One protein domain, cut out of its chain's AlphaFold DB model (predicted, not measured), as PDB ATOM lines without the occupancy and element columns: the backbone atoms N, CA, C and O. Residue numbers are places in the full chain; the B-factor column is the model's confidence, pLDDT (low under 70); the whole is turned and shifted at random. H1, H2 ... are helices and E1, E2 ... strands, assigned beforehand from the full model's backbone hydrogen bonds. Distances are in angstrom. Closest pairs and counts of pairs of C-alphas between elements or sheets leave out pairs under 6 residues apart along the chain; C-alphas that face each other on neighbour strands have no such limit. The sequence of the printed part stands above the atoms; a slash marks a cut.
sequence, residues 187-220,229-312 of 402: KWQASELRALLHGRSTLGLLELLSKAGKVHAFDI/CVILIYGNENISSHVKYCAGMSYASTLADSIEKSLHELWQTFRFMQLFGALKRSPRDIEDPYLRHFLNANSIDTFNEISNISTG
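What this domain is: This is residues 187 to 220 and 229 to 312 of the 402 residues of the protein "YcaO-like family protein" of Pseudomonas abietaniphila (UniProt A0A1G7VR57). A twisted four-stranded antiparallel sheet has the long helix H3 slanting over one face, with the helical hairpin of H1 and H2 on that same side, and the short helix H5 over the other face, making three layers, helices on both faces of a sheet. H4, near the far end of H3, only grazes the sheet. The printed part has 118 residues with five named helices and four named strands, in the order E1 H1 H2 E2 E3 E4 H3 H4 H5; the sheet's order is E1 E2 E3 E4, and the class is mixed, helices and strands. The whole is compact, with a radius of gyration of the C-alphas of 14.1 A and spans of 39 by 29 by 24 A.

Where its parts are: Find C-alpha 187 at (98.039, 95.965, 108.398), where E1, residues 187 to 189, begins. H1 is residues 190 to 196, 9.9 A long, and H2 residues 203 to 212, 14.5 A. E2 is residues 214 to 219, 17.2 A; beyond the cut come E3, residues 229 to 235, 20.2 A, and E4, residues 245 to 252, 23.6 A. Look for C-alpha 255 at (94.772, 94.298, 96.415); from there H3 runs 34.0 A to residue 278. H4 is residues 289 to 296, and H5 residues 300 to 307, ending at C-alpha 307 (105.299, 93.263, 112.855).

How they stand to each other: Start at the sheet, whose strands' lines turn by 61 degrees from edge to edge. Between E1 and E2, N 188 and O 217 are 2.9 A apart, within hydrogen-bond range; between E2 and E3 look at N 216 and O 233, 3.0 A, and in the hairpin of E3 and E4 at N 232 and O 248, 2.8 A. H3 lies over E3 and E4 at a height over the sheet of 4.8 A, its closest C-alphas to E4 being Leu 266 and Gly 248, 3.9 A; it runs slantwise to the strands, but only just, at 30.5 degrees to E4 on the local plane. On the opposite face H5 lies over E3 at a height of 8.3 A, with the C-alphas of Phe 303 and Gly 235 5.4 A apart. H1 and H2 touch, closest at the C-alphas of Arg 194 and Leu 203, 6.4 A, a shallow tilt of 1 degree, opposite ways. H3 and H5 are apart. In H1, H2, H3, H4 and H5 every O i to N i+4 pair is within hydrogen-bond range.

The domain as a whole: The two C-alphas farthest apart are those of Gly 199 and Arg 284, 41.8 A. Residues 221 to 228 are not printed, and C-alphas 220 and 229 are 5.5 A apart across that cut. Of the links that are printed whole, none is long. Mean pLDDT of the printed part is 94.4, and residue 312 is under 70.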
ATOM      1  N   LYS A 187      97.664  97.309 107.949       94.75
ATOM      2  CA  LYS A 187      98.039  95.965 108.398       94.75
ATOM      3  C   LYS A 187      96.797  95.078 108.355       94.75
ATOM      4  O   LYS A 187      95.743  95.516 108.810       94.75
ATOM      5  N   TRP A 188      96.932  93.860 107.843       94.31
ATOM      6  CA  TRP A 188      95.886  92.838 107.878       94.31
ATOM      7  C   TRP A 188      96.324  91.621 108.671       94.31
ATOM      8  O   TRP A 188      97.470  91.166 108.578       94.31
ATOM      9  N   GLN A 189      95.368  91.078 109.415       90.81
ATOM     10  CA  GLN A 189      95.493  89.808 110.117       90.81
ATOM     11  C   GLN A 189      94.998  88.643 109.251       90.81
ATOM     12  O   GLN A 189      94.250  88.829 108.290       90.81
ATOM     13  N   ALA A 190      95.367  87.414 109.621       90.75
ATOM     14  CA  ALA A 190      95.005  86.210 108.869       90.75
ATOM     15  C   ALA A 190      93.488  86.052 108.628       90.75
ATOM     16  O   ALA A 190      93.087  85.580 107.568       90.75
ATOM     17  N   SER A 191      92.632  86.463 109.572       91.69
ATOM     18  CA  SER A 191      91.170  86.410 109.414       91.69
ATOM     19  C   SER A 191      90.658  87.328 108.298       91.69
ATOM     20  O   SER A 191      89.827  86.908 107.498       91.69
ATOM     21  N   GLU A 192      91.185  88.550 108.203       93.75
ATOM     22  CA  GLU A 192      90.848  89.493 107.132       93.75
ATOM     23  C   GLU A 192      91.367  89.000 105.777       93.75
ATOM     24  O   GLU A 192      90.666  89.086 104.770       93.75
ATOM     25  N   LEU A 193      92.574  88.422 105.752       94.88
ATOM     26  CA  LEU A 193      93.157  87.851 104.537       94.88
ATOM     27  C   LEU A 193      92.323  86.687 103.985       94.88
ATOM     28  O   LEU A 193      92.143  86.593 102.774       94.88
ATOM     29  N   ARG A 194      91.754  85.839 104.853       94.81
ATOM     30  CA  ARG A 194      90.843  84.760 104.426       94.81
ATOM     31  C   ARG A 194      89.612  85.299 103.705       94.81
ATOM     32  O   ARG A 194      89.198  84.715 102.710       94.81
ATOM     33  N   ALA A 195      89.048  86.411 104.180       93.12
ATOM     34  CA  ALA A 195      87.911  87.046 103.520       93.12
ATOM     35  C   ALA A 195      88.299  87.605 102.139       93.12
ATOM     36  O   ALA A 195      87.566  87.411 101.173       93.12
ATOM     37  N   LEU A 196      89.472  88.240 102.024       92.88
ATOM     38  CA  LEU A 196      89.979  88.785 100.755       92.88
ATOM     39  C   LEU A 196      90.326  87.704  99.719       92.88
ATOM     40  O   LEU A 196      90.216  87.950  98.519       92.88
ATOM     41  N   LEU A 197      90.742  86.520 100.174       94.56
ATOM     42  CA  LEU A 197      91.090  85.379  99.323       94.56
ATOM     43  C   LEU A 197      89.929  84.397  99.112       94.56
ATOM     44  O   LEU A 197      90.138  83.317  98.557       94.56
ATOM     45  N   HIS A 198      88.706  84.731  99.535       93.81
ATOM     46  CA  HIS A 198      87.566  83.841  99.350       93.81
ATOM     47  C   HIS A 198      87.357  83.507  97.862       93.81
ATOM     48  O   HIS A 198      87.307  84.394  97.012       93.81
ATOM     49  N   GLY A 199      87.267  82.212  97.544       91.00
ATOM     50  CA  GLY A 199      87.142  81.716  96.170       91.00
ATOM     51  C   GLY A 199      88.445  81.680  95.356       91.00
ATOM     52  O   GLY A 199      88.419  81.210  94.220       91.00
ATOM     53  N   ARG A 200      89.584  82.124  95.907       92.06
ATOM     54  CA  ARG A 200      90.901  82.028  95.250       92.06
ATOM     55  C   ARG A 200      91.602  80.713  95.594       92.06
ATOM     56  O   ARG A 200      91.442  80.169  96.686       92.06
ATOM     57  N   SER A 201      92.420  80.215  94.668       88.88
ATOM     58  CA  SER A 201      93.163  78.950  94.816       88.88
ATOM     59  C   SER A 201      94.152  78.968  95.987       88.88
ATOM     60  O   SER A 201      94.406  77.934  96.602       88.88
ATOM     61  N   THR A 202      94.669  80.145  96.339       92.75
ATOM     62  CA  THR A 202      95.682  80.332  97.385       92.75
ATOM     63  C   THR A 202      95.129  80.403  98.806       92.75
ATOM     64  O   THR A 202      95.908  80.394  99.762       92.75
ATOM     65  N   LEU A 203      93.803  80.400  98.988       95.31
ATOM     66  CA  LEU A 203      93.193  80.393 100.320       95.31
ATOM     67  C   LEU A 203      93.669  79.195 101.157       95.31
ATOM     68  O   LEU A 203      94.044  79.363 102.316       95.31
ATOM     69  N   GLY A 204      93.724  78.001 100.560       94.94
ATOM     70  CA  GLY A 204      94.169  76.798 101.267       94.94
ATOM     71  C   GLY A 204      95.632  76.875 101.724       94.94
ATOM     72  O   GLY A 204      95.964  76.397 102.808       94.94
ATOM     73  N   LEU A 205      96.500  77.532 100.947       95.12
ATOM     74  CA  LEU A 205      97.889  77.791 101.335       95.12
ATOM     75  C   LEU A 205      97.959  78.731 102.550       95.12
ATOM     76  O   LEU A 205      98.656  78.423 103.520       95.12
ATOM     77  N   LEU A 206      97.194  79.830 102.544       96.81
ATOM     78  CA  LEU A 206      97.104  80.741 103.693       96.81
ATOM     79  C   LEU A 206      96.626  80.009 104.952       96.81
ATOM     80  O   LEU A 206      97.167  80.227 106.036       96.81
ATOM     81  N   GLU A 207      95.609  79.156 104.830       95.88
ATOM     82  CA  GLU A 207      95.067  78.396 105.956       95.88
ATOM     83  C   GLU A 207      96.099  77.445 106.562       95.88
ATOM     84  O   GLU A 207      96.206  77.370 107.785       95.88
ATOM     85  N   LEU A 208      96.882  76.751 105.731       94.81
ATOM     86  CA  LEU A 208      97.937  75.853 106.198       94.81
ATOM     87  C   LEU A 208      99.079  76.617 106.877       94.81
ATOM     88  O   LEU A 208      99.496  76.234 107.970       94.81
ATOM     89  N   LEU A 209      99.522  77.736 106.299       95.44
ATOM     90  CA  LEU A 209     100.519  78.607 106.930       95.44
ATOM     91  C   LEU A 209     100.008  79.173 108.261       95.44
ATOM     92  O   LEU A 209     100.733  79.163 109.251       95.44
ATOM     93  N   SER A 210      98.740  79.585 108.320       95.88
ATOM     94  CA  SER A 210      98.106  80.109 109.540       95.88
ATOM     95  C   SER A 210      97.885  79.048 110.624       95.88
ATOM     96  O   SER A 210      97.679  79.394 111.782       95.88
ATOM     97  N   LYS A 211      97.856  77.759 110.260       94.38
ATOM     98  CA  LYS A 211      97.827  76.647 111.225       94.38
ATOM     99  C   LYS A 211      99.214  76.377 111.803       94.38
ATOM    100  O   LYS A 211      99.318  76.002 112.964       94.38
ATOM    101  N   ALA A 212     100.260  76.542 110.993       94.06
ATOM    102  CA  ALA A 212     101.638  76.305 111.405       94.06
ATOM    103  C   ALA A 212     102.245  77.484 112.184       94.06
ATOM    104  O   ALA A 212     103.080  77.262 113.057       94.06
ATOM    105  N   GLY A 213     101.842  78.719 111.880       96.06
ATOM    106  CA  GLY A 213     102.381  79.936 112.481       96.06
ATOM    107  C   GLY A 213     101.486  81.159 112.267       96.06
ATOM    108  O   GLY A 213     100.291  81.045 112.002       96.06
ATOM    109  N   LYS A 214     102.066  82.351 112.403       96.75
ATOM    110  CA  LYS A 214     101.389  83.645 112.242       96.75
ATOM    111  C   LYS A 214     101.669  84.211 110.854       96.75
ATOM    112  O   LYS A 214     102.806  84.165 110.396       96.75
ATOM    113  N   VAL A 215     100.650  84.785 110.216       97.38
ATOM    114  CA  VAL A 215     100.770  85.475 108.923       97.38
ATOM    115  C   VAL A 215     100.214  86.889 109.058       97.38
ATOM    116  O   VAL A 215      99.072  87.068 109.486       97.38
ATOM    117  N   HIS A 216     101.013  87.882 108.675       96.81
ATOM    118  CA  HIS A 216     100.595  89.278 108.566       96.81
ATOM    119  C   HIS A 216     100.804  89.770 107.135       96.81
ATOM    120  O   HIS A 216     101.751  89.352 106.472       96.81
ATOM    121  N   ALA A 217      99.956  90.695 106.688       97.38
ATOM    122  CA  ALA A 217     100.175  91.438 105.451       97.38
ATOM    123  C   ALA A 217     100.197  92.943 105.719       97.38
ATOM    124  O   ALA A 217      99.445  93.440 106.565       97.38
ATOM    125  N   PHE A 218     101.011  93.669 104.961       97.44
ATOM    126  CA  PHE A 218     101.136  95.119 105.055       97.44
ATOM    127  C   PHE A 218     100.995  95.759 103.677       97.44
ATOM    128  O   PHE A 218     101.708  95.384 102.750       97.44
ATOM    129  N   ASP A 219     100.104  96.746 103.549       96.81
ATOM    130  CA  ASP A 219     100.055  97.627 102.376       96.81
ATOM    131  C   ASP A 219     101.184  98.645 102.498       96.81
ATOM    132  O   ASP A 219     101.111  99.575 103.305       96.81
ATOM    133  N   ILE A 220     102.219  98.463 101.691       97.19
ATOM    134  CA  ILE A 220     103.397  99.331 101.641       97.19
ATOM    135  C   ILE A 220     103.381 100.253 100.418       97.19
ATOM    136  O   ILE A 220     104.373 100.915 100.121       97.19
ATOM    137  N   CYS A 229     101.022  97.521  96.474       97.75
ATOM    138  CA  CYS A 229     102.196  96.770  96.889       97.75
ATOM    139  C   CYS A 229     101.968  96.219  98.290       97.75
ATOM    140  O   CYS A 229     101.787  96.983  99.243       97.75
ATOM    141  N   VAL A 230     101.953  94.897  98.403       98.25
ATOM    142  CA  VAL A 230     101.728  94.198  99.666       98.25
ATOM    143  C   VAL A 230     102.947  93.356  99.978       98.25
ATOM    144  O   VAL A 230     103.448  92.665  99.103       98.25
ATOM    145  N   ILE A 231     103.407  93.402 101.225       98.19
ATOM    146  CA  ILE A 231     104.361  92.433 101.766       98.19
ATOM    147  C   ILE A 231     103.628  91.529 102.755       98.19
ATOM    148  O   ILE A 231     102.957  92.012 103.672       98.19
ATOM    149  N   LEU A 232     103.742  90.219 102.560       98.06
ATOM    150  CA  LEU A 232     103.348  89.202 103.524       98.06
ATOM    151  C   LEU A 232     104.572  88.732 104.300       98.06
ATOM    152  O   LEU A 232     105.635  88.504 103.725       98.06
ATOM    153  N   ILE A 233     104.398  88.533 105.603       98.06
ATOM    154  CA  ILE A 233     105.395  87.891 106.457       98.06
ATOM    155  C   ILE A 233     104.775  86.730 107.219       98.06
ATOM    156  O   ILE A 233     103.608  86.767 107.618       98.06
ATOM    157  N   TYR A 234     105.597  85.722 107.464       98.44
ATOM    158  CA  TYR A 234     105.282  84.552 108.261       98.44
ATOM    159  C   TYR A 234     106.226  84.463 109.461       98.44
ATOM    160  O   TYR A 234     107.414  84.760 109.338       98.44
ATOM    161  N   GLY A 235     105.692  84.044 110.606       98.00
ATOM    162  CA  GLY A 235     106.431  83.835 111.847       98.00
ATOM    163  C   GLY A 235     106.053  82.515 112.511       98.00
ATOM    164  O   GLY A 235     104.867  82.195 112.608       98.00
ATOM    165  N   ASN A 236     107.033  81.756 113.005       97.62
ATOM    166  CA  ASN A 236     106.790  80.520 113.751       97.62
ATOM    167  C   ASN A 236     107.644  80.438 115.021       97.62
ATOM    168  O   ASN A 236     108.870  80.490 114.962       97.62
ATOM    169  N   GLU A 237     106.981  80.270 116.165       96.06
ATOM    170  CA  GLU A 237     107.604  80.151 117.491       96.06
ATOM    171  C   GLU A 237     108.041  78.713 117.824       96.06
ATOM    172  O   GLU A 237     108.856  78.503 118.720       96.06
ATOM    173  N   ASN A 238     107.544  77.702 117.103       95.44
ATOM    174  CA  ASN A 238     107.887  76.306 117.351       95.44
ATOM    175  C   ASN A 238     109.373  76.065 117.079       95.44
ATOM    176  O   ASN A 238     109.809  76.131 115.929       95.44
ATOM    177  N   ILE A 239     110.128  75.693 118.116       90.62
ATOM    178  CA  ILE A 239     111.573  75.427 118.094       90.62
ATOM    179  C   ILE A 239     111.961  74.366 117.054       90.62
ATOM    180  O   ILE A 239     113.004  74.521 116.420       90.62
ATOM    181  N   SER A 240     111.117  73.367 116.779       92.88
ATOM    182  CA  SER A 240     111.425  72.315 115.801       92.88
ATOM    183  C   SER A 240     111.230  72.735 114.338       92.88
ATOM    184  O   SER A 240     111.683  72.026 113.445       92.88
ATOM    185  N   SER A 241     110.554  73.859 114.063       94.75
ATOM    186  CA  SER A 241     110.360  74.355 112.691       94.75
ATOM    187  C   SER A 241     111.683  74.824 112.080       94.75
ATOM    188  O   SER A 241     112.416  75.570 112.729       94.75
ATOM    189  N   HIS A 242     111.980  74.470 110.827       96.75
ATOM    190  CA  HIS A 242     113.153  75.018 110.134       96.75
ATOM    191  C   HIS A 242     112.944  76.468 109.689       96.75
ATOM    192  O   HIS A 242     113.905  77.228 109.621       96.75
ATOM    193  N   VAL A 243     111.696  76.875 109.442       97.44
ATOM    194  CA  VAL A 243     111.348  78.248 109.058       97.44
ATOM    195  C   VAL A 243     110.714  78.964 110.247       97.44
ATOM    196  O   VAL A 243     109.630  78.588 110.702       97.44
ATOM    197  N   LYS A 244     111.408  79.978 110.765       97.94
ATOM    198  CA  LYS A 244     110.969  80.879 111.842       97.94
ATOM    199  C   LYS A 244     110.457  82.202 111.304       97.94
ATOM    200  O   LYS A 244     109.526  82.753 111.880       97.94
ATOM    201  N   TYR A 245     111.057  82.684 110.221       98.25
ATOM    202  CA  TYR A 245     110.649  83.880 109.506       98.25
ATOM    203  C   TYR A 245     110.733  83.645 108.004       98.25
ATOM    204  O   TYR A 245     111.642  82.975 107.526       98.25
ATOM    205  N   CYS A 246     109.760  84.182 107.277       97.19
ATOM    206  CA  CYS A 246     109.759  84.205 105.823       97.19
ATOM    207  C   CYS A 246     108.940  85.403 105.338       97.19
ATOM    208  O   CYS A 246     108.020  85.842 106.034       97.19
ATOM    209  N   ALA A 247     109.228  85.899 104.139       97.88
ATOM    210  CA  ALA A 247     108.472  86.969 103.508       97.88
ATOM    211  C   ALA A 247     108.224  86.682 102.028       97.88
ATOM    212  O   ALA A 247     108.926  85.882 101.418       97.88
ATOM    213  N   GLY A 248     107.212  87.342 101.479       97.75
ATOM    214  CA  GLY A 248     106.947  87.435 100.048       97.75
ATOM    215  C   GLY A 248     106.227  88.744  99.767       97.75
ATOM    216  O   GLY A 248     105.544  89.274 100.648       97.75
ATOM    217  N   MET A 249     106.406  89.309  98.581       97.88
ATOM    218  CA  MET A 249     105.894  90.638  98.269       97.88
ATOM    219  C   MET A 249     105.310  90.659  96.866       97.88
ATOM    220  O   MET A 249     105.604  89.813  96.045       97.88
ATOM    221  N   SER A 250     104.414  91.589  96.579       97.62
ATOM    222  CA  SER A 250     104.035  91.829  95.199       97.62
ATOM    223  C   SER A 250     103.380  93.180  95.035       97.62
ATOM    224  O   SER A 250     102.502  93.576  95.805       97.62
ATOM    225  N   TYR A 251     103.748  93.844  93.956       98.06
ATOM    226  CA  TYR A 251     103.058  94.987  93.401       98.06
ATOM    227  C   TYR A 251     102.070  94.505  92.331       98.06
ATOM    228  O   TYR A 251     102.434  93.741  91.446       98.06
ATOM    229  N   ALA A 252     100.799  94.892  92.386       96.31
ATOM    230  CA  ALA A 252      99.791  94.482  91.405       96.31
ATOM    231  C   ALA A 252      98.702  95.545  91.230       96.31
ATOM    232  O   ALA A 252      98.582  96.471  92.028       96.31
ATOM    233  N   SER A 253      97.882  95.414  90.187       93.94
ATOM    234  CA  SER A 253      96.802  96.365  89.898       93.94
ATOM    235  C   SER A 253      95.724  96.369  90.984       93.94
ATOM    236  O   SER A 253      95.131  97.413  91.257       93.94
ATOM    237  N   THR A 254      95.487  95.222  91.629       92.62
ATOM    238  CA  THR A 254      94.480  95.058  92.678       92.62
ATOM    239  C   THR A 254      95.089  94.558  93.989       92.62
ATOM    240  O   THR A 254      96.164  93.949  94.028       92.62
ATOM    241  N   LEU A 255      94.380  94.800  95.095       92.69
ATOM    242  CA  LEU A 255      94.772  94.298  96.415       92.69
ATOM    243  C   LEU A 255      94.772  92.762  96.462       92.69
ATOM    244  O   LEU A 255      95.668  92.150  97.028       92.69
ATOM    245  N   ALA A 256      93.767  92.133  95.862       92.38
ATOM    246  CA  ALA A 256      93.637  90.687  95.924       92.38
ATOM    247  C   ALA A 256      94.743  89.985  95.113       92.38
ATOM    248  O   ALA A 256      95.321  89.013  95.592       92.38
ATOM    249  N   ASP A 257      95.118  90.528  93.948       94.19
ATOM    250  CA  ASP A 257      96.212  89.967  93.142       94.19
ATOM    251  C   ASP A 257      97.586  90.190  93.786       94.19
ATOM    252  O   ASP A 257      98.454  89.324  93.682       94.19
ATOM    253  N   SER A 258      97.790  91.324  94.469       96.56
ATOM    254  CA  SER A 258      99.036  91.571  95.212       96.56
ATOM    255  C   SER A 258      99.177  90.617  96.394       96.56
ATOM    256  O   SER A 258     100.248  90.039  96.565       96.56
ATOM    257  N   ILE A 259      98.108  90.367  97.159       96.88
ATOM    258  CA  ILE A 259      98.117  89.367  98.241       96.88
ATOM    259  C   ILE A 259      98.389  87.964  97.687       96.88
ATOM    260  O   ILE A 259      99.229  87.251  98.232       96.88
ATOM    261  N   GLU A 260      97.709  87.562  96.609       95.44
ATOM    262  CA  GLU A 260      97.865  86.225  96.027       95.44
ATOM    263  C   GLU A 260      99.299  85.964  95.553       95.44
ATOM    264  O   GLU A 260      99.890  84.942  95.905       95.44
ATOM    265  N   LYS A 261      99.889  86.905  94.809       95.69
ATOM    266  CA  LYS A 261     101.273  86.782  94.332       95.69
ATOM    267  C   LYS A 261     102.287  86.828  95.472       95.69
ATOM    268  O   LYS A 261     103.186  85.998  95.501       95.69
ATOM    269  N   SER A 262     102.085  87.705  96.456       97.62
ATOM    270  CA  SER A 262     102.940  87.767  97.650       97.62
ATOM    271  C   SER A 262     102.923  86.453  98.435       97.62
ATOM    272  O   SER A 262     103.939  86.042  98.989       97.62
ATOM    273  N   LEU A 263     101.771  85.776  98.495       96.94
ATOM    274  CA  LEU A 263     101.631  84.486  99.165       96.94
ATOM    275  C   LEU A 263     102.345  83.361  98.402       96.94
ATOM    276  O   LEU A 263     102.942  82.488  99.034       96.94
ATOM    277  N   HIS A 264     102.326  83.395  97.066       95.38
ATOM    278  CA  HIS A 264     103.161  82.512  96.255       95.38
ATOM    279  C   HIS A 264     104.651  82.764  96.516       95.38
ATOM    280  O   HIS A 264     105.342  81.832  96.910       95.38
ATOM    281  N   GLU A 265     105.142  84.000  96.410       95.81
ATOM    282  CA  GLU A 265     106.558  84.307  96.679       95.81
ATOM    283  C   GLU A 265     106.999  83.897  98.092       95.81
ATOM    284  O   GLU A 265     108.078  83.328  98.285       95.81
ATOM    285  N   LEU A 266     106.125  84.100  99.086       97.00
ATOM    286  CA  LEU A 266     106.368  83.643 100.451       97.00
ATOM    287  C   LEU A 266     106.503  82.121 100.498       97.00
ATOM    288  O   LEU A 266     107.400  81.616 101.164       97.00
ATOM    289  N   TRP A 267     105.646  81.373  99.799       95.56
ATOM    290  CA  TRP A 267     105.729  79.912  99.766       95.56
ATOM    291  C   TRP A 267     106.976  79.396  99.049       95.56
ATOM    292  O   TRP A 267     107.602  78.458  99.540       95.56
ATOM    293  N   GLN A 268     107.359  80.007  97.928       93.12
ATOM    294  CA  GLN A 268     108.593  79.682  97.207       93.12
ATOM    295  C   GLN A 268     109.805  79.810  98.135       93.12
ATOM    296  O   GLN A 268     110.584  78.868  98.294       93.12
ATOM    297  N   THR A 269     109.882  80.933  98.843       93.94
ATOM    298  CA  THR A 269     110.942  81.214  99.810       93.94
ATOM    299  C   THR A 269     110.881  80.271 101.017       93.94
ATOM    300  O   THR A 269     111.889  79.677 101.405       93.94
ATOM    301  N   PHE A 270     109.688  80.042 101.574       95.56
ATOM    302  CA  PHE A 270     109.466  79.127 102.697       95.56
ATOM    303  C   PHE A 270     109.948  77.714 102.361       95.56
ATOM    304  O   PHE A 270     110.614  77.068 103.169       95.56
ATOM    305  N   ARG A 271     109.628  77.225 101.160       92.94
ATOM    306  CA  ARG A 271     110.018  75.895 100.683       92.94
ATOM    307  C   ARG A 271     111.524  75.761 100.549       92.94
ATOM    308  O   ARG A 271     112.071  74.770 101.038       92.94
ATOM    309  N   PHE A 272     112.178  76.756  99.953       92.31
ATOM    310  CA  PHE A 272     113.633  76.813  99.879       92.31
ATOM    311  C   PHE A 272     114.260  76.728 101.280       92.31
ATOM    312  O   PHE A 272     115.078  75.845 101.540       92.31
ATOM    313  N   MET A 273     113.817  77.570 102.218       95.00
ATOM    314  CA  MET A 273     114.345  77.591 103.589       95.00
ATOM    315  C   MET A 273     114.082  76.283 104.347       95.00
ATOM    316  O   MET A 273     114.948  75.798 105.077       95.00
ATOM    317  N   GLN A 274     112.899  75.690 104.167       94.75
ATOM    318  CA  GLN A 274     112.536  74.415 104.778       94.75
ATOM    319  C   GLN A 274     113.465  73.293 104.301       94.75
ATOM    320  O   GLN A 274     113.953  72.519 105.125       94.75
ATOM    321  N   LEU A 275     113.732  73.212 102.992       92.62
ATOM    322  CA  LEU A 275     114.645  72.222 102.421       92.62
ATOM    323  C   LEU A 275     116.089  72.471 102.874       92.62
ATOM    324  O   LEU A 275     116.770  71.538 103.293       92.62
ATOM    325  N   PHE A 276     116.532  73.728 102.862       93.50
ATOM    326  CA  PHE A 276     117.857  74.134 103.324       93.50
ATOM    327  C   PHE A 276     118.120  73.701 104.776       93.50
ATOM    328  O   PHE A 276     119.156  73.101 105.077       93.50
ATOM    329  N   GLY A 277     117.149  73.938 105.664       94.12
ATOM    330  CA  GLY A 277     117.209  73.515 107.063       94.12
ATOM    331  C   GLY A 277     117.138  71.997 107.242       94.12
ATOM    332  O   GLY A 277     117.917  71.440 108.015       94.12
ATOM    333  N   ALA A 278     116.270  71.310 106.492       94.44
ATOM    334  CA  ALA A 278     116.150  69.849 106.541       94.44
ATOM    335  C   ALA A 278     117.445  69.142 106.102       94.44
ATOM    336  O   ALA A 278     117.835  68.131 106.684       94.44
ATOM    337  N   LEU A 279     118.147  69.715 105.121       94.56
ATOM    338  CA  LEU A 279     119.455  69.255 104.653       94.56
ATOM    339  C   LEU A 279     120.622  69.714 105.546       94.56
ATOM    340  O   LEU A 279     121.774  69.428 105.227       94.56
ATOM    341  N   LYS A 280     120.343  70.412 106.657       92.56
ATOM    342  CA  LYS A 280     121.337  70.925 107.618       92.56
ATOM    343  C   LYS A 280     122.447  71.755 106.953       92.56
ATOM    344  O   LYS A 280     123.610  71.674 107.349       92.56
ATOM    345  N   ARG A 281     122.091  72.534 105.930       93.12
ATOM    346  CA  ARG A 281     123.020  73.421 105.213       93.12
ATOM    347  C   ARG A 281     123.373  74.641 106.064       93.12
ATOM    348  O   ARG A 281     122.584  75.065 106.910       93.12
ATOM    349  N   SER A 282     124.553  75.220 105.842       91.94
ATOM    350  CA  SER A 282     124.980  76.441 106.528       91.94
ATOM    351  C   SER A 282     124.753  77.661 105.640       91.94
ATOM    352  O   SER A 282     125.144  77.616 104.476       91.94
ATOM    353  N   PRO A 283     124.227  78.796 106.147       90.62
ATOM    354  CA  PRO A 283     124.159  80.042 105.373       90.62
ATOM    355  C   PRO A 283     125.516  80.497 104.811       90.62
ATOM    356  O   PRO A 283     125.563  81.260 103.853       90.62
ATOM    357  N   ARG A 284     126.632  80.019 105.384       90.50
ATOM    358  CA  ARG A 284     127.994  80.256 104.877       90.50
ATOM    359  C   ARG A 284     128.270  79.578 103.532       90.50
ATOM    360  O   ARG A 284     129.174  80.018 102.835       90.50
ATOM    361  N   ASP A 285     127.488  78.561 103.178       88.81
ATOM    362  CA  ASP A 285     127.587  77.828 101.913       88.81
ATOM    363  C   ASP A 285     126.908  78.576 100.750       88.81
ATOM    364  O   ASP A 285     126.941  78.103  99.616       88.81
ATOM    365  N   ILE A 286     126.241  79.703 101.026       89.06
ATOM    366  CA  ILE A 286     125.533  80.510 100.031       89.06
ATOM    367  C   ILE A 286     126.420  81.669  99.574       89.06
ATOM    368  O   ILE A 286     126.746  82.574 100.350       89.06
ATOM    369  N   GLU A 287     126.777  81.657  98.291       87.31
ATOM    370  CA  GLU A 287     127.579  82.713  97.669       87.31
ATOM    371  C   GLU A 287     126.811  84.035  97.580       87.31
ATOM    372  O   GLU A 287     127.372  85.085  97.900       87.31
ATOM    373  N   ASP A 288     125.521  83.981  97.245       88.75
ATOM    374  CA  ASP A 288     124.657  85.157  97.138       88.75
ATOM    375  C   ASP A 288     124.534  85.890  98.497       88.75
ATOM    376  O   ASP A 288     124.075  85.307  99.490       88.75
ATOM    377  N   PRO A 289     124.971  87.160  98.595       91.38
ATOM    378  CA  PRO A 289     124.947  87.892  99.855       91.38
ATOM    379  C   PRO A 289     123.529  88.228 100.344       91.38
ATOM    380  O   PRO A 289     123.329  88.282 101.559       91.38
ATOM    381  N   TYR A 290     122.557  88.412  99.446       93.25
ATOM    382  CA  TYR A 290     121.169  88.747  99.783       93.25
ATOM    383  C   TYR A 290     120.483  87.521 100.377       93.25
ATOM    384  O   TYR A 290     119.966  87.567 101.497       93.25
ATOM    385  N   LEU A 291     120.619  86.374  99.708       93.31
ATOM    386  CA  LEU A 291     120.069  85.112 100.193       93.31
ATOM    387  C   LEU A 291     120.700  84.685 101.525       93.31
ATOM    388  O   LEU A 291     120.011  84.214 102.432       93.31
ATOM    389  N   ARG A 292     122.014  84.879 101.680       95.38
ATOM    390  CA  ARG A 292     122.720  84.618 102.941       95.38
ATOM    391  C   ARG A 292     122.243  85.535 104.066       95.38
ATOM    392  O   ARG A 292     122.038  85.051 105.181       95.38
ATOM    393  N   HIS A 293     122.064  86.831 103.801       95.94
ATOM    394  CA  HIS A 293     121.478  87.773 104.764       95.94
ATOM    395  C   HIS A 293     120.079  87.324 105.188       95.94
ATOM    396  O   HIS A 293     119.806  87.197 106.382       95.94
ATOM    397  N   PHE A 294     119.226  86.987 104.224       97.06
ATOM    398  CA  PHE A 294     117.862  86.550 104.482       97.06
ATOM    399  C   PHE A 294     117.788  85.244 105.293       97.06
ATOM    400  O   PHE A 294     117.021  85.152 106.252       97.06
ATOM    401  N   LEU A 295     118.643  84.257 105.000       96.56
ATOM    402  CA  LEU A 295     118.754  83.031 105.803       96.56
ATOM    403  C   LEU A 295     119.210  83.308 107.244       96.56
ATOM    404  O   LEU A 295     118.725  82.661 108.171       96.56
ATOM    405  N   ASN A 296     120.108  84.276 107.449       96.44
ATOM    406  CA  ASN A 296     120.518  84.701 108.791       96.44
ATOM    407  C   ASN A 296     119.403  85.455 109.533       96.44
ATOM    408  O   ASN A 296     119.377  85.451 110.761       96.44
ATOM    409  N   ALA A 297     118.458  86.054 108.807       97.12
ATOM    410  CA  ALA A 297     117.269  86.693 109.362       97.12
ATOM    411  C   ALA A 297     116.140  85.696 109.712       97.12
ATOM    412  O   ALA A 297     115.046  86.103 110.097       97.12
ATOM    413  N   ASN A 298     116.373  84.383 109.606       97.44
ATOM    414  CA  ASN A 298     115.397  83.343 109.936       97.44
ATOM    415  C   ASN A 298     115.175  83.202 111.457       97.44
ATOM    416  O   ASN A 298     115.566  82.211 112.078       97.44
ATOM    417  N   SER A 299     114.534  84.195 112.069       97.38
ATOM    418  CA  SER A 299     114.246  84.230 113.503       97.38
ATOM    419  C   SER A 299     112.850  84.777 113.783       97.38
ATOM    420  O   SER A 299     112.322  85.598 113.034       97.38
ATOM    421  N   ILE A 300     112.245  84.360 114.896       97.31
ATOM    422  CA  ILE A 300     110.968  84.943 115.325       97.31
ATOM    423  C   ILE A 300     111.111  86.433 115.679       97.31
ATOM    424  O   ILE A 300     110.172  87.207 115.497       97.31
ATOM    425  N   ASP A 301     112.298  86.862 116.109       97.50
ATOM    426  CA  ASP A 301     112.580  88.262 116.416       97.50
ATOM    427  C   ASP A 301     112.474  89.138 115.170       97.50
ATOM    428  O   ASP A 301     111.881  90.213 115.230       97.50
ATOM    429  N   THR A 302     112.921  88.642 114.013       97.62
ATOM    430  CA  THR A 302     112.738  89.314 112.719       97.62
ATOM    431  C   THR A 302     111.256  89.487 112.379       97.62
ATOM    432  O   THR A 302     110.827  90.572 111.980       97.62
ATOM    433  N   PHE A 303     110.429  88.459 112.602       97.62
ATOM    434  CA  PHE A 303     108.977  88.579 112.427       97.62
ATOM    435  C   PHE A 303     108.368  89.633 113.363       97.62
ATOM    436  O   PHE A 303     107.547  90.447 112.928       97.62
ATOM    437  N   ASN A 304     108.756  89.629 114.640       96.94
ATOM    438  CA  ASN A 304     108.265  90.578 115.640       96.94
ATOM    439  C   ASN A 304     108.680  92.012 115.300       96.94
ATOM    440  O   ASN A 304     107.876  92.940 115.387       96.94
ATOM    441  N   GLU A 305     109.916  92.182 114.844       95.62
ATOM    442  CA  GLU A 305     110.486  93.454 114.438       95.62
ATOM    443  C   GLU A 305     109.742  94.079 113.250       95.62
ATOM    444  O   GLU A 305     109.434  95.273 113.281       95.62
ATOM    445  N   ILE A 306     109.427  93.292 112.218       95.38
ATOM    446  CA  ILE A 306     108.654  93.773 111.060       95.38
ATOM    447  C   ILE A 306     107.172  93.916 111.415       95.38
ATOM    448  O   ILE A 306     106.474  94.760 110.863       95.38
ATOM    449  N   SER A 307     106.672  93.130 112.367       94.69
ATOM    450  CA  SER A 307     105.299  93.263 112.855       94.69
ATOM    451  C   SER A 307     105.072  94.524 113.689       94.69
ATOM    452  O   SER A 307     103.922  94.980 113.776       94.69
ATOM    453  N   ASN A 308     106.139  95.069 114.285       92.75
ATOM    454  CA  ASN A 308     106.155  96.297 115.072       92.75
ATOM    455  C   ASN A 308     106.373  97.528 114.178       92.75
ATOM    456  O   ASN A 308     107.438  98.157 114.159       92.75
ATOM    457  N   ILE A 309     105.335  97.835 113.409       88.06
ATOM    458  CA  ILE A 309     105.276  98.940 112.453       88.06
ATOM    459  C   ILE A 309     104.233  99.971 112.862       88.06
ATOM    460  O   ILE A 309     103.232  99.655 113.507       88.06
ATOM    461  N   SER A 310     104.451 101.205 112.424       81.75
ATOM    462  CA  SER A 310     103.495 102.288 112.586       81.75
ATOM    463  C   SER A 310     102.573 102.313 111.371       81.75
ATOM    464  O   SER A 310     103.007 102.562 110.245       81.75
ATOM    465  N   THR A 311     101.281 102.082 111.585       76.75
ATOM    466  CA  THR A 311     100.282 102.433 110.576       76.75
ATOM    467  C   THR A 311     100.248 103.950 110.495       76.75
ATOM    468  O   THR A 311      99.886 104.613 111.470       76.75
ATOM    469  N   GLY A 312     100.683 104.507 109.366       62.62
ATOM    470  CA  GLY A 312     100.556 105.939 109.157       62.62
ATOM    471  C   GLY A 312      99.077 106.310 109.189       62.62
ATOM    472  O   GLY A 312      98.260 105.637 108.562       62.62
TER     473      GLY A 312